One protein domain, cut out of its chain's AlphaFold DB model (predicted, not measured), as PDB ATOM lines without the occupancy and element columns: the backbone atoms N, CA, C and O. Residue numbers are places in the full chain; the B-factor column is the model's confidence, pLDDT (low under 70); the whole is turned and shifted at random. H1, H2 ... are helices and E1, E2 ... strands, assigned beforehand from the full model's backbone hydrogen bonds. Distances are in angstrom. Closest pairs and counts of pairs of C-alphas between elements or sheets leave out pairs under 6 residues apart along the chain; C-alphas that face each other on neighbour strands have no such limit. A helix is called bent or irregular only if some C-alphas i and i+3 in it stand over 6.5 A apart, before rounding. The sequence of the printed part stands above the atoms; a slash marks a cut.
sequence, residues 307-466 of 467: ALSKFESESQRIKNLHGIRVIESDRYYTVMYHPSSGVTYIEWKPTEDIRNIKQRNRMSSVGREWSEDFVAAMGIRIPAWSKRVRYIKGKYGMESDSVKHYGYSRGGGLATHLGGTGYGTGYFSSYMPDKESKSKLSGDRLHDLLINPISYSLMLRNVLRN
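This is residues 307 to 466 of the 467 residues of an uncharacterized protein of viral metagenome (UniProt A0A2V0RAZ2). A twisted sheet of six strands makes the core, with H1 slantwise over one face and the short helix H4 over the opposite face, three layers with helices on both faces of a sheet. H3 only grazes the sheet, and H2 and H5 stand off it, beyond the ends where E3 and E4 finish. The printed part has 160 residues with five named helices and six named strands, in the order H1 E1 E2 E3 H2 H3 E4 H4 E5 E6 H5, and its class is mixed, helices and strands. The sheet is mixed: across E1 E2 E3 E4 E5 E6 the first two pairs are antiparallel and the other three parallel. The whole is compact, with a radius of gyration of the C-alphas of 15.3 A and spans of 43 by 43 by 29 A.

Start at residues 307 to 319, H1, and go on to E1, residues 325 to 329, E2, residues 333 to 338, and E3, residues 343 to 348: these strands are a meander, each the antiparallel neighbour of the one before, and form the hairpins E1 and E2, and E2 and E3. Look for N 325 and O 337 at 2.9 A, and for N 336 and O 345 at 2.8 A. Next come H2, residues 363 to 377, and H3, residues 383 to 395, which are near each other, with 5 pairs of C-alphas within 10 A. E4, residues 403 to 408, is parallel to E3, with N 346 and O 404 at 2.8 A; E3, H2, H3 and E4 are a strand-helix-strand unit, two parallel neighbour strands with helices between, and its crossover is right-handed. H4, residues 410 to 416, and E5, residues 421 to 423, complete a second such unit with E4, also right-handed; N 423 and O 407 are 2.9 A apart. E6, residues 438 to 440, is parallel to E5, with N 440 and O 422 at 2.8 A. H1 is on the sheet at a height of 8.2 A, over E3 and E4, at 34 degrees to E4 on the local plane; its closest C-alphas to E4 are those of Phe 311 and Tyr 408, 6.5 A apart. H4, on the opposite face, has a height of 4.9 A and lies over E4; its closest C-alphas to E5 are those of Gly 412 and Gly 422, 3.7 A apart. H3 and H4 are close but not clearly touching, their closest C-alphas being those of Val 389 and Leu 414, 7.4 A apart. H5, residues 445 to 464, only just touches H2, with 3 pairs of C-alphas within 8 A, the closest those of Ala 377 and Ser 455 at 6.5 A, at a steep tilt of 41 degrees, the same way. In H1, H3 and H4 every O i to N i+4 pair is within hydrogen-bond range, against 10 of 11 in H2 and 14 of 16 in H5.

Find C-alpha 307 at (178.559, 205.778, 248.494); from there H1 runs 17.9 A. E1 spans 11.1 A, E2 16.5 A, E3 15.9 A and E4 17.6 A. H2 spans 21.0 A, H3 18.1 A and H4 10.1 A, while E5 spans 6.7 A and E6 6.6 A. H5 runs 27.6 A to C-alpha 464 at (180.806, 190.186, 273.065), with a kink of 34 degrees near residue 452; it is only just irregular, C-alphas 449 and 452 being 6.6 A apart.

The two C-alphas farthest apart are those of His 322 and Arg 465, at 47.1 A. The printed part has no cut. Its long links are residues 349 to 362, from E3 to H2, and 424 to 437, from E5 to E6. Mean pLDDT of the printed part is 71.1; 75 residues are under 70, among them 351 to 381 and 439 to 466.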
ATOM      1  N   ALA A 307     177.746 205.193 247.426       62.25
ATOM      2  CA  ALA A 307     178.559 205.778 248.494       62.25
ATOM      3  C   ALA A 307     179.900 206.313 247.999       62.25
ATOM      4  O   ALA A 307     180.377 207.300 248.554       62.25
ATOM      5  N   LEU A 308     180.482 205.719 246.951       68.19
ATOM      6  CA  LEU A 308     181.706 206.234 246.339       68.19
ATOM      7  C   LEU A 308     181.446 207.611 245.723       68.19
ATOM      8  O   LEU A 308     182.174 208.551 246.020       68.19
ATOM      9  N   SER A 309     180.356 207.758 244.968       67.06
ATOM     10  CA  SER A 309     179.947 209.042 244.389       67.06
ATOM     11  C   SER A 309     179.551 210.075 245.453       67.06
ATOM     12  O   SER A 309     179.863 211.257 245.311       67.06
ATOM     13  N   LYS A 310     178.941 209.657 246.574       72.94
ATOM     14  CA  LYS A 310     178.705 210.541 247.734       72.94
ATOM     15  C   LYS A 310     180.006 210.964 248.428       72.94
ATOM     16  O   LYS A 310     180.118 212.127 248.802       72.94
ATOM     17  N   PHE A 311     180.976 210.061 248.583       81.50
ATOM     18  CA  PHE A 311     182.307 210.384 249.104       81.50
ATOM     19  C   PHE A 311     183.048 211.352 248.176       81.50
ATOM     20  O   PHE A 311     183.629 212.321 248.652       81.50
ATOM     21  N   GLU A 312     182.996 211.137 246.861       80.00
ATOM     22  CA  GLU A 312     183.579 212.048 245.873       80.00
ATOM     23  C   GLU A 312     182.929 213.420 245.894       80.00
ATOM     24  O   GLU A 312     183.640 214.418 245.921       80.00
ATOM     25  N   SER A 313     181.598 213.473 245.912       81.38
ATOM     26  CA  SER A 313     180.843 214.721 246.000       81.38
ATOM     27  C   SER A 313     181.218 215.500 247.262       81.38
ATOM     28  O   SER A 313     181.506 216.691 247.187       81.38
ATOM     29  N   GLU A 314     181.340 214.823 248.408       82.50
ATOM     30  CA  GLU A 314     181.771 215.440 249.667       82.50
ATOM     31  C   GLU A 314     183.244 215.888 249.628       82.50
ATOM     32  O   GLU A 314     183.564 217.012 250.016       82.50
ATOM     33  N   SER A 315     184.137 215.055 249.090       87.06
ATOM     34  CA  SER A 315     185.559 215.362 248.899       87.06
ATOM     35  C   SER A 315     185.762 216.569 247.974       87.06
ATOM     36  O   SER A 315     186.527 217.476 248.296       87.06
ATOM     37  N   GLN A 316     185.035 216.629 246.854       87.31
ATOM     38  CA  GLN A 316     185.025 217.763 245.929       87.31
ATOM     39  C   GLN A 316     184.417 219.006 246.582       87.31
ATOM     40  O   GLN A 316     185.013 220.076 246.501       87.31
ATOM     41  N   ARG A 317     183.281 218.882 247.283       91.44
ATOM     42  CA  ARG A 317     182.644 219.987 248.019       91.44
ATOM     43  C   ARG A 317     183.618 220.630 249.003       91.44
ATOM     44  O   ARG A 317     183.702 221.852 249.045       91.44
ATOM     45  N   ILE A 318     184.358 219.818 249.760       88.44
ATOM     46  CA  ILE A 318     185.368 220.277 250.723       88.44
ATOM     47  C   ILE A 318     186.558 220.915 249.994       88.44
ATOM     48  O   ILE A 318     186.924 222.042 250.315       88.44
ATOM     49  N   LYS A 319     187.122 220.259 248.972       89.06
ATOM     50  CA  LYS A 319     188.258 220.782 248.184       89.06
ATOM     51  C   LYS A 319     187.930 222.070 247.415       89.06
ATOM     52  O   LYS A 319     188.833 222.862 247.163       89.06
ATOM     53  N   ASN A 320     186.655 222.307 247.107       91.19
ATOM     54  CA  ASN A 320     186.154 223.520 246.460       91.19
ATOM     55  C   ASN A 320     185.790 224.650 247.450       91.19
ATOM     56  O   ASN A 320     185.388 225.728 247.007       91.19
ATOM     57  N   LEU A 321     185.916 224.451 248.772       90.75
ATOM     58  CA  LEU A 321     185.703 225.527 249.748       90.75
ATOM     59  C   LEU A 321     186.739 226.641 249.547       90.75
ATOM     60  O   LEU A 321     187.949 226.403 249.535       90.75
ATOM     61  N   HIS A 322     186.266 227.880 249.410       89.31
ATOM     62  CA  HIS A 322     187.134 229.007 249.092       89.31
ATOM     63  C   HIS A 322     188.208 229.226 250.170       89.31
ATOM     64  O   HIS A 322     187.909 229.455 251.340       89.31
ATOM     65  N   GLY A 323     189.477 229.181 249.762       85.69
ATOM     66  CA  GLY A 323     190.614 229.379 250.659       85.69
ATOM     67  C   GLY A 323     190.980 228.169 251.526       85.69
ATOM     68  O   GLY A 323     191.837 228.326 252.401       85.69
ATOM     69  N   ILE A 324     190.390 226.985 251.298       94.25
ATOM     70  CA  ILE A 324     190.845 225.742 251.935       94.25
ATOM     71  C   ILE A 324     192.300 225.430 251.553       94.25
ATOM     72  O   ILE A 324     192.743 225.697 250.434       94.25
ATOM     73  N   ARG A 325     193.071 224.885 252.497       94.12
ATOM     74  CA  ARG A 325     194.500 224.583 252.319       94.12
ATOM     75  C   ARG A 325     194.794 223.163 252.761       94.12
ATOM     76  O   ARG A 325     194.405 222.787 253.861       94.12
ATOM     77  N   VAL A 326     195.531 222.399 251.959       95.19
ATOM     78  CA  VAL A 326     196.142 221.147 252.425       95.19
ATOM     79  C   VAL A 326     197.276 221.512 253.385       95.19
ATOM     80  O   VAL A 326     198.212 222.201 252.988       95.19
ATOM     81  N   ILE A 327     197.180 221.078 254.642       95.44
ATOM     82  CA  ILE A 327     198.248 221.236 255.643       95.44
ATOM     83  C   ILE A 327     199.192 220.034 255.597       95.44
ATOM     84  O   ILE A 327     200.400 220.182 255.758       95.44
ATOM     85  N   GLU A 328     198.644 218.836 255.395       94.38
ATOM     86  CA  GLU A 328     199.398 217.589 255.470       94.38
ATOM     87  C   GLU A 328     198.788 216.539 254.536       94.38
ATOM     88  O   GLU A 328     197.571 216.471 254.372       94.38
ATOM     89  N   SER A 329     199.613 215.684 253.935       91.50
ATOM     90  CA  SER A 329     199.133 214.511 253.205       91.50
ATOM     91  C   SER A 329     200.101 213.348 253.369       91.50
ATOM     92  O   SER A 329     201.304 213.502 253.190       91.50
ATOM     93  N   ASP A 330     199.540 212.176 253.637       89.75
ATOM     94  CA  ASP A 330     200.212 210.878 253.725       89.75
ATOM     95  C   ASP A 330     199.569 209.907 252.712       89.75
ATOM     96  O   ASP A 330     198.641 210.274 251.978       89.75
ATOM     97  N   ARG A 331     200.031 208.653 252.657       82.50
ATOM     98  CA  ARG A 331     199.350 207.575 251.922       82.50
ATOM     99  C   ARG A 331     197.951 207.284 252.478       82.50
ATOM    100  O   ARG A 331     197.039 207.041 251.698       82.50
ATOM    101  N   TYR A 332     197.764 207.344 253.799       85.38
ATOM    102  CA  TYR A 332     196.497 206.948 254.431       85.38
ATOM    103  C   TYR A 332     195.503 208.100 254.642       85.38
ATOM    104  O   TYR A 332     194.320 207.840 254.849       85.38
ATOM    105  N   TYR A 333     195.945 209.362 254.582       92.31
ATOM    106  CA  TYR A 333     195.066 210.518 254.794       92.31
ATOM    107  C   TYR A 333     195.522 211.792 254.065       92.31
ATOM    108  O   TYR A 333     196.671 211.918 253.637       92.31
ATOM    109  N   THR A 334     194.629 212.776 253.990       95.25
ATOM    110  CA  THR A 334     194.938 214.174 253.663       95.25
ATOM    111  C   THR A 334     194.226 215.103 254.647       95.25
ATOM    112  O   THR A 334     193.016 215.006 254.833       95.25
ATOM    113  N   VAL A 335     194.981 216.004 255.277       95.88
ATOM    114  CA  VAL A 335     194.481 217.009 256.223       95.88
ATOM    115  C   VAL A 335     194.376 218.357 255.525       95.88
ATOM    116  O   VAL A 335     195.356 218.884 254.989       95.88
ATOM    117  N   MET A 336     193.184 218.931 255.567       97.12
ATOM    118  CA  MET A 336     192.829 220.210 254.973       97.12
ATOM    119  C   MET A 336     192.280 221.145 256.048       97.12
ATOM    120  O   MET A 336     191.610 220.703 256.970       97.12
ATOM    121  N   TYR A 337     192.532 222.442 255.936       96.69
ATOM    122  CA  TYR A 337     192.028 223.448 256.867       96.69
ATOM    123  C   TYR A 337     191.332 224.569 256.112       96.69
ATOM    124  O   TYR A 337     191.884 225.115 255.152       96.69
ATOM    125  N   HIS A 338     190.124 224.908 256.552       95.88
ATOM    126  CA  HIS A 338     189.327 225.989 255.997       95.88
ATOM    127  C   HIS A 338     189.370 227.197 256.953       95.88
ATOM    128  O   HIS A 338     188.676 227.198 257.973       95.88
ATOM    129  N   PRO A 339     190.182 228.231 256.654       92.25
ATOM    130  CA  PRO A 339     190.467 229.311 257.599       92.25
ATOM    131  C   PRO A 339     189.234 230.148 257.949       92.25
ATOM    132  O   PRO A 339     189.143 230.638 259.067       92.25
ATOM    133  N   SER A 340     188.274 230.270 257.029       91.19
ATOM    134  CA  SER A 340     187.061 231.072 257.224       91.19
ATOM    135  C   SER A 340     186.054 230.443 258.192       91.19
ATOM    136  O   SER A 340     185.221 231.163 258.730       91.19
ATOM    137  N   SER A 341     186.108 229.124 258.420       91.56
ATOM    138  CA  SER A 341     185.261 228.441 259.416       91.56
ATOM    139  C   SER A 341     186.040 227.858 260.596       91.56
ATOM    140  O   SER A 341     185.423 227.306 261.498       91.56
ATOM    141  N   GLY A 342     187.375 227.918 260.585       93.62
ATOM    142  CA  GLY A 342     188.219 227.300 261.612       93.62
ATOM    143  C   GLY A 342     188.184 225.766 261.633       93.62
ATOM    144  O   GLY A 342     188.611 225.166 262.617       93.62
ATOM    145  N   VAL A 343     187.677 225.119 260.574       96.06
ATOM    146  CA  VAL A 343     187.469 223.660 260.536       96.06
ATOM    147  C   VAL A 343     188.633 222.950 259.846       96.06
ATOM    148  O   VAL A 343     189.037 223.310 258.737       96.06
ATOM    149  N   THR A 344     189.127 221.895 260.491       96.75
ATOM    150  CA  THR A 344     190.094 220.939 259.946       96.75
ATOM    151  C   THR A 344     189.363 219.707 259.419       96.75
ATOM    152  O   THR A 344     188.720 218.985 260.173       96.75
ATOM    153  N   TYR A 345     189.473 219.446 258.123       95.81
ATOM    154  CA  TYR A 345     188.921 218.286 257.435       95.81
ATOM    155  C   TYR A 345     190.001 217.217 257.246       95.81
ATOM    156  O   TYR A 345     191.094 217.514 256.767       95.81
ATOM    157  N   ILE A 346     189.704 215.972 257.606       96.00
ATOM    158  CA  ILE A 346     190.630 214.838 257.553       96.00
ATOM    159  C   ILE A 346     190.012 213.765 256.656       96.00
ATOM    160  O   ILE A 346     189.106 213.031 257.051       96.00
ATOM    161  N   GLU A 347     190.510 213.711 255.423       94.75
ATOM    162  CA  GLU A 347     190.123 212.736 254.407       94.75
ATOM    163  C   GLU A 347     190.947 211.461 254.588       94.75
ATOM    164  O   GLU A 347     192.135 211.442 254.267       94.75
ATOM    165  N   TRP A 348     190.334 210.394 255.088       91.06
ATOM    166  CA  TRP A 348     190.919 209.059 255.154       91.06
ATOM    167  C   TRP A 348     190.799 208.371 253.795       91.06
ATOM    168  O   TRP A 348     189.704 208.172 253.261       91.06
ATOM    169  N   LYS A 349     191.948 208.011 253.220       87.62
ATOM    170  CA  LYS A 349     192.026 207.493 251.853       87.62
ATOM    171  C   LYS A 349     191.555 206.036 251.788       87.62
ATOM    172  O   LYS A 349     191.949 205.229 252.642       87.62
ATOM    173  N   PRO A 350     190.750 205.673 250.772       79.44
ATOM    174  CA  PRO A 350     190.420 204.277 250.515       79.44
ATOM    175  C   PRO A 350     191.671 203.490 250.122       79.44
ATOM    176  O   PRO A 350     192.731 204.066 249.868       79.44
ATOM    177  N   THR A 351     191.532 202.171 250.055       68.81
ATOM    178  CA  THR A 351     192.450 201.269 249.352       68.81
ATOM    179  C   THR A 351     192.678 201.809 247.932       68.81
ATOM    180  O   THR A 351     191.698 202.082 247.235       68.81
ATOM    181  N   GLU A 352     193.933 202.021 247.505       56.91
ATOM    182  CA  GLU A 352     194.264 202.726 246.239       56.91
ATOM    183  C   GLU A 352     193.680 202.069 244.969       56.91
ATOM    184  O   GLU A 352     193.670 202.677 243.892       56.91
ATOM    185  N   ASP A 353     193.214 200.828 245.094       50.84
ATOM    186  CA  ASP A 353     193.097 199.885 243.993       50.84
ATOM    187  C   ASP A 353     191.760 199.884 243.243       50.84
ATOM    188  O   ASP A 353     191.757 199.703 242.031       50.84
ATOM    189  N   ILE A 354     190.637 200.204 243.907       47.03
ATOM    190  CA  ILE A 354     189.259 200.115 243.351       47.03
ATOM    191  C   ILE A 354     189.079 200.879 242.012       47.03
ATOM    192  O   ILE A 354     188.101 200.684 241.297       47.03
ATOM    193  N   ARG A 355     190.028 201.748 241.639       39.66
ATOM    194  CA  ARG A 355     190.047 202.492 240.369       39.66
ATOM    195  C   ARG A 355     191.317 202.323 239.530       39.66
ATOM    196  O   ARG A 355     191.310 202.708 238.363       39.66
ATOM    197  N   ASN A 356     192.410 201.819 240.108       39.50
ATOM    198  CA  ASN A 356     193.748 201.862 239.502       39.50
ATOM    199  C   ASN A 356     194.259 200.514 238.987       39.50
ATOM    200  O   ASN A 356     195.329 200.494 238.382       39.50
ATOM    201  N   ILE A 357     193.476 199.438 239.102       41.19
ATOM    202  CA  ILE A 357     193.711 198.137 238.445       41.19
ATOM    203  C   ILE A 357     194.112 198.287 236.960       41.19
ATOM    204  O   ILE A 357     194.975 197.568 236.463       41.19
ATOM    205  N   LYS A 358     193.569 199.287 236.245       38.91
ATOM    206  CA  LYS A 358     193.922 199.576 234.837       38.91
ATOM    207  C   LYS A 358     195.339 200.163 234.631       38.91
ATOM    208  O   LYS A 358     195.765 200.317 233.487       38.91
ATOM    209  N   GLN A 359     196.091 200.504 235.684       44.16
ATOM    210  CA  GLN A 359     197.422 201.131 235.608       44.16
ATOM    211  C   GLN A 359     198.540 200.193 236.105       44.16
ATOM    212  O   GLN A 359     198.929 200.218 237.273       44.16
ATOM    213  N   ARG A 360     199.133 199.434 235.168       43.25
ATOM    214  CA  ARG A 360     200.183 198.398 235.363       43.25
ATOM    215  C   ARG A 360     201.382 198.738 236.273       43.25
ATOM    216  O   ARG A 360     202.089 197.827 236.680       43.25
ATOM    217  N   ASN A 361     201.624 200.002 236.620       45.00
ATOM    218  CA  ASN A 361     202.801 200.429 237.388       45.00
ATOM    219  C   ASN A 361     202.568 200.551 238.916       45.00
ATOM    220  O   ASN A 361     203.421 201.113 239.601       45.00
ATOM    221  N   ARG A 362     201.438 200.066 239.467       48.34
ATOM    222  CA  ARG A 362     201.114 200.149 240.917       48.34
ATOM    223  C   ARG A 362     200.763 198.822 241.619       48.34
ATOM    224  O   ARG A 362     200.377 198.843 242.788       48.34
ATOM    225  N   MET A 363     200.937 197.673 240.964       44.25
ATOM    226  CA  MET A 363     200.478 196.362 241.476       44.25
ATOM    227  C   MET A 363     201.065 195.981 242.856       44.25
ATOM    228  O   MET A 363     200.344 195.510 243.731       44.25
ATOM    229  N   SER A 364     202.340 196.286 243.128       48.72
ATOM    230  CA  SER A 364     202.971 195.949 244.419       48.72
ATOM    231  C   SER A 364     202.509 196.823 245.596       48.72
ATOM    232  O   SER A 364     202.470 196.363 246.738       48.72
ATOM    233  N   SER A 365     202.128 198.082 245.348       50.62
ATOM    234  CA  SER A 365     201.498 198.929 246.370       50.62
ATOM    235  C   SER A 365     200.071 198.476 246.675       50.62
ATOM    236  O   SER A 365     199.657 198.549 247.832       50.62
ATOM    237  N   VAL A 366     199.376 197.973 245.653       50.84
ATOM    238  CA  VAL A 366     198.008 197.451 245.684       50.84
ATOM    239  C   VAL A 366     197.898 196.180 246.526       50.84
ATOM    240  O   VAL A 366     197.190 196.197 247.532       50.84
ATOM    241  N   GLY A 367     198.644 195.115 246.201       46.69
ATOM    242  CA  GLY A 367     198.531 193.827 246.908       46.69
ATOM    243  C   GLY A 367     198.842 193.934 248.406       46.69
ATOM    244  O   GLY A 367     198.224 193.274 249.238       46.69
ATOM    245  N   ARG A 368     199.735 194.863 248.771       56.84
ATOM    246  CA  ARG A 368     200.019 195.216 250.165       56.84
ATOM    247  C   ARG A 368     198.837 195.882 250.881       56.84
ATOM    248  O   ARG A 368     198.669 195.685 252.079       56.84
ATOM    249  N   GLU A 369     198.072 196.737 250.210       60.50
ATOM    250  CA  GLU A 369     196.933 197.396 250.856       60.50
ATOM    251  C   GLU A 369     195.777 196.425 251.091       60.50
ATOM    252  O   GLU A 369     195.185 196.470 252.164       60.50
ATOM    253  N   TRP A 370     195.531 195.505 250.156       56.84
ATOM    254  CA  TRP A 370     194.560 194.424 250.340       56.84
ATOM    255  C   TRP A 370     194.969 193.438 251.436       56.84
ATOM    256  O   TRP A 370     194.109 193.001 252.194       56.84
ATOM    257  N   SER A 371     196.259 193.113 251.586       53.59
ATOM    258  CA  SER A 371     196.701 192.274 252.707       53.59
ATOM    259  C   SER A 371     196.641 193.008 254.053       53.59
ATOM    260  O   SER A 371     196.272 192.396 255.052       53.59
ATOM    261  N   GLU A 372     196.901 194.323 254.095       61.03
ATOM    262  CA  GLU A 372     196.602 195.150 255.278       61.03
ATOM    263  C   GLU A 372     195.083 195.152 255.587       61.03
ATOM    264  O   GLU A 372     194.712 194.995 256.750       61.03
ATOM    265  N   ASP A 373     194.205 195.241 254.578       59.50
ATOM    266  CA  ASP A 373     192.741 195.173 254.744       59.50
ATOM    267  C   ASP A 373     192.254 193.789 255.223       59.50
ATOM    268  O   ASP A 373     191.435 193.704 256.140       59.50
ATOM    269  N   PHE A 374     192.794 192.698 254.672       54.28
ATOM    270  CA  PHE A 374     192.463 191.323 255.059       54.28
ATOM    271  C   PHE A 374     192.922 190.995 256.487       54.28
ATOM    272  O   PHE A 374     192.158 190.454 257.284       54.28
ATOM    273  N   VAL A 375     194.142 191.386 256.865       55.34
ATOM    274  CA  VAL A 375     194.647 191.203 258.235       55.34
ATOM    275  C   VAL A 375     193.848 192.055 259.234       55.34
ATOM    276  O   VAL A 375     193.569 191.599 260.344       55.34
ATOM    277  N   ALA A 376     193.390 193.247 258.837       57.56
ATOM    278  CA  ALA A 376     192.481 194.056 259.647       57.56
ATOM    279  C   ALA A 376     191.090 193.413 259.790       57.56
ATOM    280  O   ALA A 376     190.484 193.502 260.863       57.56
ATOM    281  N   ALA A 377     190.596 192.744 258.740       52.91
ATOM    282  CA  ALA A 377     189.373 191.947 258.784       52.91
ATOM    283  C   ALA A 377     189.538 190.730 259.709       52.91
ATOM    284  O   ALA A 377     188.692 190.502 260.557       52.91
ATOM    285  N   MET A 378     190.681 190.042 259.730       50.12
ATOM    286  CA  MET A 378     190.959 189.014 260.755       50.12
ATOM    287  C   MET A 378     191.041 189.566 262.201       50.12
ATOM    288  O   MET A 378     191.346 188.838 263.141       50.12
ATOM    289  N   GLY A 379     190.780 190.861 262.409       50.31
ATOM    290  CA  GLY A 379     190.774 191.528 263.709       50.31
ATOM    291  C   GLY A 379     192.160 191.869 264.239       50.31
ATOM    292  O   GLY A 379     192.293 192.469 265.309       50.31
ATOM    293  N   ILE A 380     193.201 191.552 263.471       55.31
ATOM    294  CA  ILE A 380     194.582 191.837 263.822       55.31
ATOM    295  C   ILE A 380     194.839 193.333 263.613       55.31
ATOM    296  O   ILE A 380     194.465 193.961 262.621       55.31
ATOM    297  N   ARG A 381     195.475 193.951 264.606       63.00
ATOM    298  CA  ARG A 381     195.712 195.392 264.630       63.00
ATOM    299  C   ARG A 381     196.859 195.773 263.692       63.00
ATOM    300  O   ARG A 381     198.020 195.649 264.069       63.00
ATOM    301  N   ILE A 382     196.548 196.344 262.525       74.06
ATOM    302  CA  ILE A 382     197.570 196.822 261.574       74.06
ATOM    303  C   ILE A 382     198.452 197.913 262.210       74.06
ATOM    304  O   ILE A 382     197.954 199.018 262.476       74.06
ATOM    305  N   PRO A 383     199.770 197.680 262.411       71.94
ATOM    306  CA  PRO A 383     200.654 198.658 263.049       71.94
ATOM    307  C   PRO A 383     200.781 199.948 262.235       71.94
ATOM    308  O   PRO A 383     200.878 201.044 262.797       71.94
ATOM    309  N   ALA A 384     200.734 199.827 260.902       75.62
ATOM    310  CA  ALA A 384     200.807 200.957 259.989       75.62
ATOM    311  C   ALA A 384     199.663 201.946 260.235       75.62
ATOM    312  O   ALA A 384     199.941 203.117 260.508       75.62
ATOM    313  N   TRP A 385     198.410 201.484 260.206       83.31
ATOM    314  CA  TRP A 385     197.234 202.330 260.421       83.31
ATOM    315  C   TRP A 385     197.180 202.835 261.862       83.31
ATOM    316  O   TRP A 385     196.967 204.022 262.088       83.31
ATOM    317  N   SER A 386     197.505 201.980 262.838       81.25
ATOM    318  CA  SER A 386     197.541 202.334 264.263       81.25
ATOM    319  C   SER A 386     198.430 203.531 264.557       81.25
ATOM    320  O   SER A 386     198.066 204.385 265.366       81.25
ATOM    321  N   LYS A 387     199.587 203.613 263.890       86.12
ATOM    322  CA  LYS A 387     200.495 204.756 264.003       86.12
ATOM    323  C   LYS A 387     199.858 206.040 263.461       86.12
ATOM    324  O   LYS A 387     200.003 207.078 264.100       86.12
ATOM    325  N   ARG A 388     199.134 205.978 262.334       89.00
ATOM    326  CA  ARG A 388     198.473 207.146 261.715       89.00
ATOM    327  C   ARG A 388     197.241 207.583 262.499       89.00
ATOM    328  O   ARG A 388     197.137 208.759 262.809       89.00
ATOM    329  N   VAL A 389     196.375 206.653 262.900       87.88
ATOM    330  CA  VAL A 389     195.216 206.923 263.770       87.88
ATOM    331  C   VAL A 389     195.667 207.578 265.077       87.88
ATOM    332  O   VAL A 389     195.145 208.625 265.446       87.88
ATOM    333  N   ARG A 390     196.694 207.030 265.748       87.88
ATOM    334  CA  ARG A 390     197.247 207.618 266.982       87.88
ATOM    335  C   ARG A 390     197.842 209.009 266.747       87.88
ATOM    336  O   ARG A 390     197.630 209.892 267.569       87.88
ATOM    337  N   TYR A 391     198.571 209.202 265.649       92.88
ATOM    338  CA  TYR A 391     199.151 210.496 265.289       92.88
ATOM    339  C   TYR A 391     198.072 211.549 264.995       92.88
ATOM    340  O   TYR A 391     198.102 212.623 265.587       92.88
ATOM    341  N   ILE A 392     197.081 211.227 264.159       93.31
ATOM    342  CA  ILE A 392     195.965 212.121 263.835       93.31
ATOM    343  C   ILE A 392     195.156 212.459 265.094       93.31
ATOM    344  O   ILE A 392     194.937 213.637 265.374       93.31
ATOM    345  N   LYS A 393     194.798 211.454 265.903       91.69
ATOM    346  CA  LYS A 393     194.090 211.650 267.176       91.69
ATOM    347  C   LYS A 393     194.886 212.507 268.164       91.69
ATOM    348  O   LYS A 393     194.294 213.307 268.873       91.69
ATOM    349  N   GLY A 394     196.211 212.357 268.211       92.56
ATOM    350  CA  GLY A 394     197.081 213.142 269.093       92.56
ATOM    351  C   GLY A 394     197.364 214.568 268.609       92.56
ATOM    352  O   GLY A 394     197.620 215.436 269.435       92.56
ATOM    353  N   LYS A 395     197.335 214.816 267.292       96.12
ATOM    354  CA  LYS A 395     197.677 216.117 266.687       96.12
ATOM    355  C   LYS A 395     196.464 216.999 266.396       96.12
ATOM    356  O   LYS A 395     196.550 218.211 266.563       96.12
ATOM    357  N   TYR A 396     195.373 216.399 265.925       94.69
ATOM    358  CA  TYR A 396     194.160 217.102 265.507       94.69
ATOM    359  C   TYR A 396     192.966 216.775 266.407       94.69
ATOM    360  O   TYR A 396     192.179 217.666 266.694       94.69
ATOM    361  N   GLY A 397     192.858 215.536 266.899       91.62
ATOM    362  CA  GLY A 397     191.786 215.106 267.803       91.62
ATOM    363  C   GLY A 397     190.827 214.080 267.193       91.62
ATOM    364  O   GLY A 397     191.090 213.491 266.141       91.62
ATOM    365  N   MET A 398     189.714 213.857 267.893       92.00
ATOM    366  CA  MET A 398     188.540 213.116 267.406       92.00
ATOM    367  C   MET A 398     187.638 214.044 266.570       92.00
ATOM    368  O   MET A 398     187.919 215.237 266.445       92.00
ATOM    369  N   GLU A 399     186.558 213.510 266.000       88.75
ATOM    370  CA  GLU A 399     185.449 214.303 265.461       88.75
ATOM    371  C   GLU A 399     184.960 215.324 266.503       88.75
ATOM    372  O   GLU A 399     184.810 215.019 267.684       88.75
ATOM    373  N   SER A 400     184.756 216.562 266.063       91.56
ATOM    374  CA  SER A 400     184.272 217.688 266.871       91.56
ATOM    375  C   SER A 400     183.793 218.810 265.945       91.56
ATOM    376  O   SER A 400     183.860 218.678 264.722       91.56
ATOM    377  N   ASP A 401     183.314 219.937 266.465       91.69
ATOM    378  CA  ASP A 401     182.877 221.053 265.606       91.69
ATOM    379  C   ASP A 401     184.016 221.665 264.775       91.69
ATOM    380  O   ASP A 401     183.787 222.098 263.645       91.69
ATOM    381  N   SER A 402     185.253 221.630 265.279       93.75
ATOM    382  CA  SER A 402     186.450 222.128 264.589       93.75
ATOM    383  C   SER A 402     187.224 221.056 263.812       93.75
ATOM    384  O   SER A 402     188.145 221.405 263.070       93.75
ATOM    385  N   VAL A 403     186.874 219.768 263.933       95.44
ATOM    386  CA  VAL A 403     187.607 218.652 263.304       95.44
ATOM    387  C   VAL A 403     186.640 217.632 262.710       95.44
ATOM    388  O   VAL A 403     185.848 217.035 263.432       95.44
ATOM    389  N   LYS A 404     186.726 217.416 261.393       94.12
ATOM    390  CA  LYS A 404     185.805 216.585 260.607       94.12
ATOM    391  C   LYS A 404     186.531 215.447 259.899       94.12
ATOM    392  O   LYS A 404     187.286 215.696 258.961       94.12
ATOM    393  N   HIS A 405     186.283 214.203 260.305       92.56
ATOM    394  CA  HIS A 405     186.853 212.999 259.684       92.56
ATOM    395  C   HIS A 405     185.875 212.390 258.678       92.56
ATOM    396  O   HIS A 405     184.691 212.220 258.970       92.56
ATOM    397  N   TYR A 406     186.357 212.000 257.498       88.69
ATOM    398  CA  TYR A 406     185.552 211.261 256.521       88.69
ATOM    399  C   TYR A 406     186.409 210.354 255.635       88.69
ATOM    400  O   TYR A 406     187.587 210.632 255.430       88.69
ATOM    401  N   GLY A 407     185.839 209.281 255.086       87.81
ATOM    402  CA  GLY A 407     186.580 208.361 254.214       87.81
ATOM    403  C   GLY A 407     185.712 207.313 253.518       87.81
ATOM    404  O   GLY A 407     184.552 207.129 253.886       87.81
ATOM    405  N   TYR A 408     186.282 206.621 252.525       81.81
ATOM    406  CA  TYR A 408     185.633 205.523 251.784       81.81
ATOM    407  C   TYR A 408     186.321 204.170 252.019       81.81
ATOM    408  O   TYR A 408     187.540 204.137 252.196       81.81
ATOM    409  N   SER A 409     185.580 203.056 251.979       77.88
ATOM    410  CA  SER A 409     186.114 201.692 252.168       77.88
ATOM    411  C   SER A 409     186.908 201.575 253.482       77.88
ATOM    412  O   SER A 409     186.388 201.962 254.532       77.88
ATOM    413  N   ARG A 410     188.180 201.142 253.441       82.06
ATOM    414  CA  ARG A 410     189.137 201.216 254.562       82.06
ATOM    415  C   ARG A 410     189.111 202.571 255.269       82.06
ATOM    416  O   ARG A 410     189.047 202.646 256.495       82.06
ATOM    417  N   GLY A 411     189.166 203.652 254.492       83.69
ATOM    418  CA  GLY A 411     189.142 205.015 255.014       83.69
ATOM    419  C   GLY A 411     187.833 205.342 255.731       83.69
ATOM    420  O   GLY A 411     187.840 206.118 256.681       83.69
ATOM    421  N   GLY A 412     186.725 204.711 255.338       80.31
ATOM    422  CA  GLY A 412     185.452 204.803 256.047       80.31
ATOM    423  C   GLY A 412     185.542 204.206 257.450       80.31
ATOM    424  O   GLY A 412     185.141 204.867 258.406       80.31
ATOM    425  N   GLY A 413     186.151 203.022 257.589       76.94
ATOM    426  CA  GLY A 413     186.372 202.374 258.888       76.94
ATOM    427  C   GLY A 413     187.226 203.234 259.820       76.94
ATOM    428  O   GLY A 413     186.826 203.532 260.948       76.94
ATOM    429  N   LEU A 414     188.359 203.725 259.307       85.31
ATOM    430  CA  LEU A 414     189.264 204.617 260.042       85.31
ATOM    431  C   LEU A 414     188.607 205.957 260.421       85.31
ATOM    432  O   LEU A 414     188.850 206.456 261.519       85.31
ATOM    433  N   ALA A 415     187.747 206.513 259.561       85.06
ATOM    434  CA  ALA A 415     186.976 207.713 259.871       85.06
ATOM    435  C   ALA A 415     185.948 207.453 260.983       85.06
ATOM    436  O   ALA A 415     185.900 208.212 261.950       85.06
ATOM    437  N   THR A 416     185.164 206.369 260.895       77.31
ATOM    438  CA  THR A 416     184.154 206.041 261.918       77.31
ATOM    439  C   THR A 416     184.765 205.726 263.282       77.31
ATOM    440  O   THR A 416     184.207 206.118 264.303       77.31
ATOM    441  N   HIS A 417     185.958 205.128 263.326       82.00
ATOM    442  CA  HIS A 417     186.711 204.916 264.568       82.00
ATOM    443  C   HIS A 417     187.087 206.223 265.301       82.00
ATOM    444  O   HIS A 417     187.378 206.212 266.495       82.00
ATOM    445  N   LEU A 418     187.081 207.361 264.598       84.88
ATOM    446  CA  LEU A 418     187.358 208.683 265.160       84.88
ATOM    447  C   LEU A 418     186.094 209.545 265.343       84.88
ATOM    448  O   LEU A 418     186.230 210.738 265.592       84.88
ATOM    449  N   GLY A 419     184.889 208.970 265.229       78.38
ATOM    450  CA  GLY A 419     183.611 209.704 265.278       78.38
ATOM    451  C   GLY A 419     183.148 210.271 263.931       78.38
ATOM    452  O   GLY A 419     182.084 210.871 263.840       78.38
ATOM    453  N   GLY A 420     183.925 210.068 262.867       83.19
ATOM    454  CA  GLY A 420     183.689 210.656 261.552       83.19
ATOM    455  C   GLY A 420     182.580 210.016 260.720       83.19
ATOM    456  O   GLY A 420     181.835 209.131 261.152       83.19
ATOM    457  N   THR A 421     182.505 210.455 259.460       79.25
ATOM    458  CA  THR A 421     181.571 209.926 258.457       79.25
ATOM    459  C   THR A 421     182.234 208.889 257.544       79.25
ATOM    460  O   THR A 421     183.046 209.235 256.684       79.25
ATOM    461  N   GLY A 422     181.847 207.621 257.682       77.50
ATOM    462  CA  GLY A 422     182.271 206.541 256.789       77.50
ATOM    463  C   GLY A 422     181.323 206.359 255.603       77.50
ATOM    464  O   GLY A 422     180.104 206.383 255.766       77.50
ATOM    465  N   TYR A 423     181.877 206.177 254.406       70.81
ATOM    466  CA  TYR A 423     181.145 205.863 253.176       70.81
ATOM    467  C   TYR A 423     181.539 204.458 252.703       70.81
ATOM    468  O   TYR A 423     182.712 204.222 252.433       70.81
ATOM    469  N   GLY A 424     180.585 203.529 252.588       64.25
ATOM    470  CA  GLY A 424     180.892 202.134 252.234       64.25
ATOM    471  C   GLY A 424     181.911 201.524 253.197       64.25
ATOM    472  O   GLY A 424     183.020 201.176 252.812       64.25
ATOM    473  N   THR A 425     181.573 201.538 254.482       61.94
ATOM    474  CA  THR A 425     182.515 201.348 255.587       61.94
ATOM    475  C   THR A 425     182.922 199.888 255.773       61.94
ATOM    476  O   THR A 425     182.155 199.101 256.317       61.94
ATOM    477  N   GLY A 426     184.172 199.553 255.442       60.97
ATOM    478  CA  GLY A 426     184.795 198.345 255.985       60.97
ATOM    479  C   GLY A 426     185.115 198.566 257.463       60.97
ATOM    480  O   GLY A 426     186.025 199.332 257.779       60.97
ATOM    481  N   TYR A 427     184.361 197.943 258.370       59.03
ATOM    482  CA  TYR A 427     184.713 197.930 259.793       59.03
ATOM    483  C   TYR A 427     185.740 196.837 260.060       59.03
ATOM    484  O   TYR A 427     185.646 195.716 259.563       59.03
ATOM    485  N   PHE A 428     186.709 197.153 260.899       58.50
ATOM    486  CA  PHE A 428     187.746 196.223 261.311       58.50
ATOM    487  C   PHE A 428     187.640 196.096 262.820       58.50
ATOM    488  O   PHE A 428     187.533 197.111 263.508       58.50
ATOM    489  N   SER A 429     187.656 194.883 263.372       49.50
ATOM    490  CA  SER A 429     187.342 194.711 264.799       49.50
ATOM    491  C   SER A 429     188.404 195.309 265.739       49.50
ATOM    492  O   SER A 429     188.122 195.549 266.914       49.50
ATOM    493  N   SER A 430     189.592 195.635 265.211       56.22
ATOM    494  CA  SER A 430     190.644 196.415 265.881       56.22
ATOM    495  C   SER A 430     190.436 197.944 265.847       56.22
ATOM    496  O   SER A 430     191.137 198.668 266.557       56.22
ATOM    497  N   TYR A 431     189.466 198.437 265.066       62.56
ATOM    498  CA  TYR A 431     189.072 199.845 264.924       62.56
ATOM    499  C   TYR A 431     187.543 199.973 264.985       62.56
ATOM    500  O   TYR A 431     186.890 200.339 264.008       62.56
ATOM    501  N   MET A 432     186.969 199.654 266.147       62.94
ATOM    502  CA  MET A 432     185.531 199.807 266.371       62.94
ATOM    503  C   MET A 432     185.065 201.245 266.099       62.94
ATOM    504  O   MET A 432     185.784 202.180 266.471       62.94
ATOM    505  N   PRO A 433     183.886 201.432 265.478       64.50
ATOM    506  CA  PRO A 433     183.314 202.753 265.264       64.50
ATOM    507  C   PRO A 433     183.005 203.421 266.606       64.50
ATOM    508  O   PRO A 433     182.576 202.767 267.558       64.50
ATOM    509  N   ASP A 434     183.200 204.735 266.676       71.38
ATOM    510  CA  ASP A 434     182.724 205.519 267.811       71.38
ATOM    511  C   ASP A 434     181.182 205.573 267.796       71.38
ATOM    512  O   ASP A 434     180.561 205.523 266.726       71.38
ATOM    513  N   LYS A 435     180.550 205.690 268.969       67.56
ATOM    514  CA  LYS A 435     179.085 205.733 269.114       67.56
ATOM    515  C   LYS A 435     178.458 206.929 268.396       67.56
ATOM    516  O   LYS A 435     177.308 206.841 267.978       67.56
ATOM    517  N   GLU A 436     179.201 208.024 268.251       68.19
ATOM    518  CA  GLU A 436     178.735 209.239 267.570       68.19
ATOM    519  C   GLU A 436     178.982 209.212 266.048       68.19
ATOM    520  O   GLU A 436     178.535 210.105 265.319       68.19
ATOM    521  N   SER A 437     179.674 208.180 265.547       67.56
ATOM    522  CA  SER A 437     180.071 208.086 264.142       67.56
ATOM    523  C   SER A 437     178.908 207.826 263.183       67.56
ATOM    524  O   SER A 437     177.900 207.198 263.509       67.56
ATOM    525  N   LYS A 438     179.054 208.313 261.945       70.50
ATOM    526  CA  LYS A 438     178.013 208.233 260.910       70.50
ATOM    527  C   LYS A 438     178.470 207.340 259.772       70.50
ATOM    528  O   LYS A 438     179.186 207.783 258.879       70.50
ATOM    529  N   SER A 439     178.021 206.094 259.765       62.03
ATOM    530  CA  SER A 439     178.278 205.191 258.645       62.03
ATOM    531  C   SER A 439     177.163 205.253 257.604       62.03
ATOM    532  O   SER A 439     175.978 205.225 257.934       62.03
ATOM    533  N   LYS A 440     177.541 205.349 256.330       58.44
ATOM    534  CA  LYS A 440     176.639 205.343 255.178       58.44
ATOM    535  C   LYS A 440     176.882 204.060 254.386       58.44
ATOM    536  O   LYS A 440     177.984 203.867 253.866       58.44
ATOM    537  N   LEU A 441     175.848 203.215 254.290       53.25
ATOM    538  CA  LEU A 441     175.853 201.988 253.478       53.25
ATOM    539  C   LEU A 441     176.309 202.275 252.047       53.25
ATOM    540  O   LEU A 441     176.099 203.377 251.527       53.25
ATOM    541  N   SER A 442     176.963 201.291 251.429       50.94
ATOM    542  CA  SER A 442     177.716 201.535 250.204       50.94
ATOM    543  C   SER A 442     176.816 201.733 248.980       50.94
ATOM    544  O   SER A 442     177.134 202.530 248.093       50.94
ATOM    545  N   GLY A 443     175.683 201.022 248.931       44.53
ATOM    546  CA  GLY A 443     174.898 200.850 247.711       44.53
ATOM    547  C   GLY A 443     175.645 200.074 246.617       44.53
ATOM    548  O   GLY A 443     175.182 200.045 245.481       44.53
ATOM    549  N   ASP A 444     176.795 199.491 246.952       50.59
ATOM    550  CA  ASP A 444     177.629 198.624 246.131       50.59
ATOM    551  C   ASP A 444     177.475 197.192 246.652       50.59
ATOM    552  O   ASP A 444     177.522 196.941 247.854       50.59
ATOM    553  N   ARG A 445     177.297 196.231 245.747       47.56
ATOM    554  CA  ARG A 445     177.153 194.825 246.121       47.56
ATOM    555  C   ARG A 445     178.422 194.252 246.744       47.56
ATOM    556  O   ARG A 445     178.293 193.385 247.598       47.56
ATOM    557  N   LEU A 446     179.616 194.715 246.369       48.66
ATOM    558  CA  LEU A 446     180.852 194.215 246.979       48.66
ATOM    559  C   LEU A 446     180.918 194.600 248.461       48.66
ATOM    560  O   LEU A 446     181.125 193.750 249.330       48.66
ATOM    561  N   HIS A 447     180.686 195.875 248.767       52.16
ATOM    562  CA  HIS A 447     180.647 196.324 250.152       52.16
ATOM    563  C   HIS A 447     179.428 195.785 250.900       52.16
ATOM    564  O   HIS A 447     179.600 195.250 251.986       52.16
ATOM    565  N   ASP A 448     178.217 195.849 250.350       47.97
ATOM    566  CA  ASP A 448     177.004 195.473 251.090       47.97
ATOM    567  C   ASP A 448     176.788 193.946 251.222       47.97
ATOM    568  O   ASP A 448     176.130 193.537 252.176       47.97
ATOM    569  N   LEU A 449     177.350 193.099 250.339       46.28
ATOM    570  CA  LEU A 449     177.206 191.627 250.406       46.28
ATOM    571  C   LEU A 449     178.445 190.878 250.921       46.28
ATOM    572  O   LEU A 449     178.297 189.741 251.360       46.28
ATOM    573  N   LEU A 450     179.645 191.468 250.862       49.47
ATOM    574  CA  LEU A 450     180.887 190.800 251.280       49.47
ATOM    575  C   LEU A 450     181.577 191.538 252.427       49.47
ATOM    576  O   LEU A 450     181.711 190.997 253.523       49.47
ATOM    577  N   ILE A 451     181.995 192.785 252.196       51.56
ATOM    578  CA  ILE A 451     182.853 193.505 253.149       51.56
ATOM    579  C   ILE A 451     182.068 193.850 254.417       51.56
ATOM    580  O   ILE A 451     182.507 193.510 255.509       51.56
ATOM    581  N   ASN A 452     180.887 194.462 254.291       52.81
ATOM    582  CA  ASN A 452     180.073 194.884 255.427       52.81
ATOM    583  C   ASN A 452     179.626 193.687 256.291       52.81
ATOM    584  O   ASN A 452     179.835 193.776 257.499       52.81
ATOM    585  N   PRO A 453     179.076 192.569 255.758       50.91
ATOM    586  CA  PRO A 453     178.714 191.413 256.585       50.91
ATOM    587  C   PRO A 453     179.895 190.844 257.377       50.91
ATOM    588  O   PRO A 453     179.785 190.691 258.591       50.91
ATOM    589  N   ILE A 454     181.047 190.632 256.726       51.25
ATOM    590  CA  ILE A 454     182.280 190.181 257.392       51.25
ATOM    591  C   ILE A 454     182.654 191.176 258.502       51.25
ATOM    592  O   ILE A 454     182.730 190.812 259.676       51.25
ATOM    593  N   SER A 455     182.794 192.457 258.151       49.12
ATOM    594  CA  SER A 455     183.100 193.562 259.064       49.12
ATOM    595  C   SER A 455     182.170 193.648 260.284       49.12
ATOM    596  O   SER A 455     182.642 193.898 261.397       49.12
ATOM    597  N   TYR A 456     180.864 193.436 260.104       49.69
ATOM    598  CA  TYR A 456     179.876 193.467 261.182       49.69
ATOM    599  C   TYR A 456     179.980 192.242 262.102       49.69
ATOM    600  O   TYR A 456     180.008 192.422 263.322       49.69
ATOM    601  N   SER A 457     180.123 191.026 261.560       47.78
ATOM    602  CA  SER A 457     180.322 189.798 262.352       47.78
ATOM    603  C   SER A 457     181.565 189.884 263.246       47.78
ATOM    604  O   SER A 457     181.536 189.531 264.427       47.78
ATOM    605  N   LEU A 458     182.654 190.438 262.711       49.16
ATOM    606  CA  LEU A 458     183.915 190.649 263.428       49.16
ATOM    607  C   LEU A 458     183.802 191.711 264.529       49.16
ATOM    608  O   LEU A 458     184.370 191.552 265.613       49.16
ATOM    609  N   MET A 459     183.078 192.801 264.263       47.69
ATOM    610  CA  MET A 459     182.782 193.822 265.266       47.69
ATOM    611  C   MET A 459     181.957 193.223 266.412       47.69
ATOM    612  O   MET A 459     182.316 193.414 267.572       47.69
ATOM    613  N   LEU A 460     180.910 192.456 266.092       43.47
ATOM    614  CA  LEU A 460     180.031 191.806 267.066       43.47
ATOM    615  C   LEU A 460     180.806 190.831 267.970       43.47
ATOM    616  O   LEU A 460     180.695 190.928 269.193       43.47
ATOM    617  N   ARG A 461     181.682 189.988 267.395       45.00
ATOM    618  CA  ARG A 461     182.592 189.096 268.145       45.00
ATOM    619  C   ARG A 461     183.442 189.860 269.167       45.00
ATOM    620  O   ARG A 461     183.575 189.419 270.305       45.00
ATOM    621  N   ASN A 462     184.002 191.015 268.794       44.16
ATOM    622  CA  ASN A 462     184.831 191.809 269.708       44.16
ATOM    623  C   ASN A 462     184.028 192.598 270.754       44.16
ATOM    624  O   ASN A 462     184.586 192.881 271.812       44.16
ATOM    625  N   VAL A 463     182.759 192.955 270.510       43.59
ATOM    626  CA  VAL A 463     181.910 193.536 271.570       43.59
ATOM    627  C   VAL A 463     181.666 192.469 272.633       43.59
ATOM    628  O   VAL A 463     181.961 192.693 273.801       43.59
ATOM    629  N   LEU A 464     181.220 191.289 272.197       40.91
ATOM    630  CA  LEU A 464     180.806 190.186 273.065       40.91
ATOM    631  C   LEU A 464     181.966 189.486 273.792       40.91
ATOM    632  O   LEU A 464     181.746 188.821 274.794       40.91
ATOM    633  N   ARG A 465     183.210 189.642 273.318       40.47
ATOM    634  CA  ARG A 465     184.419 189.163 274.017       40.47
ATOM    635  C   ARG A 465     184.850 190.069 275.183       40.47
ATOM    636  O   ARG A 465     185.619 189.627 276.031       40.47
ATOM    637  N   ASN A 466     184.424 191.334 275.192       35.44
ATOM    638  CA  ASN A 466     184.827 192.338 276.188       35.44
ATOM    639  C   ASN A 466     183.682 192.740 277.142       35.44
ATOM    640  O   ASN A 466     183.849 193.677 277.926       35.44
TER     641      ASN A 466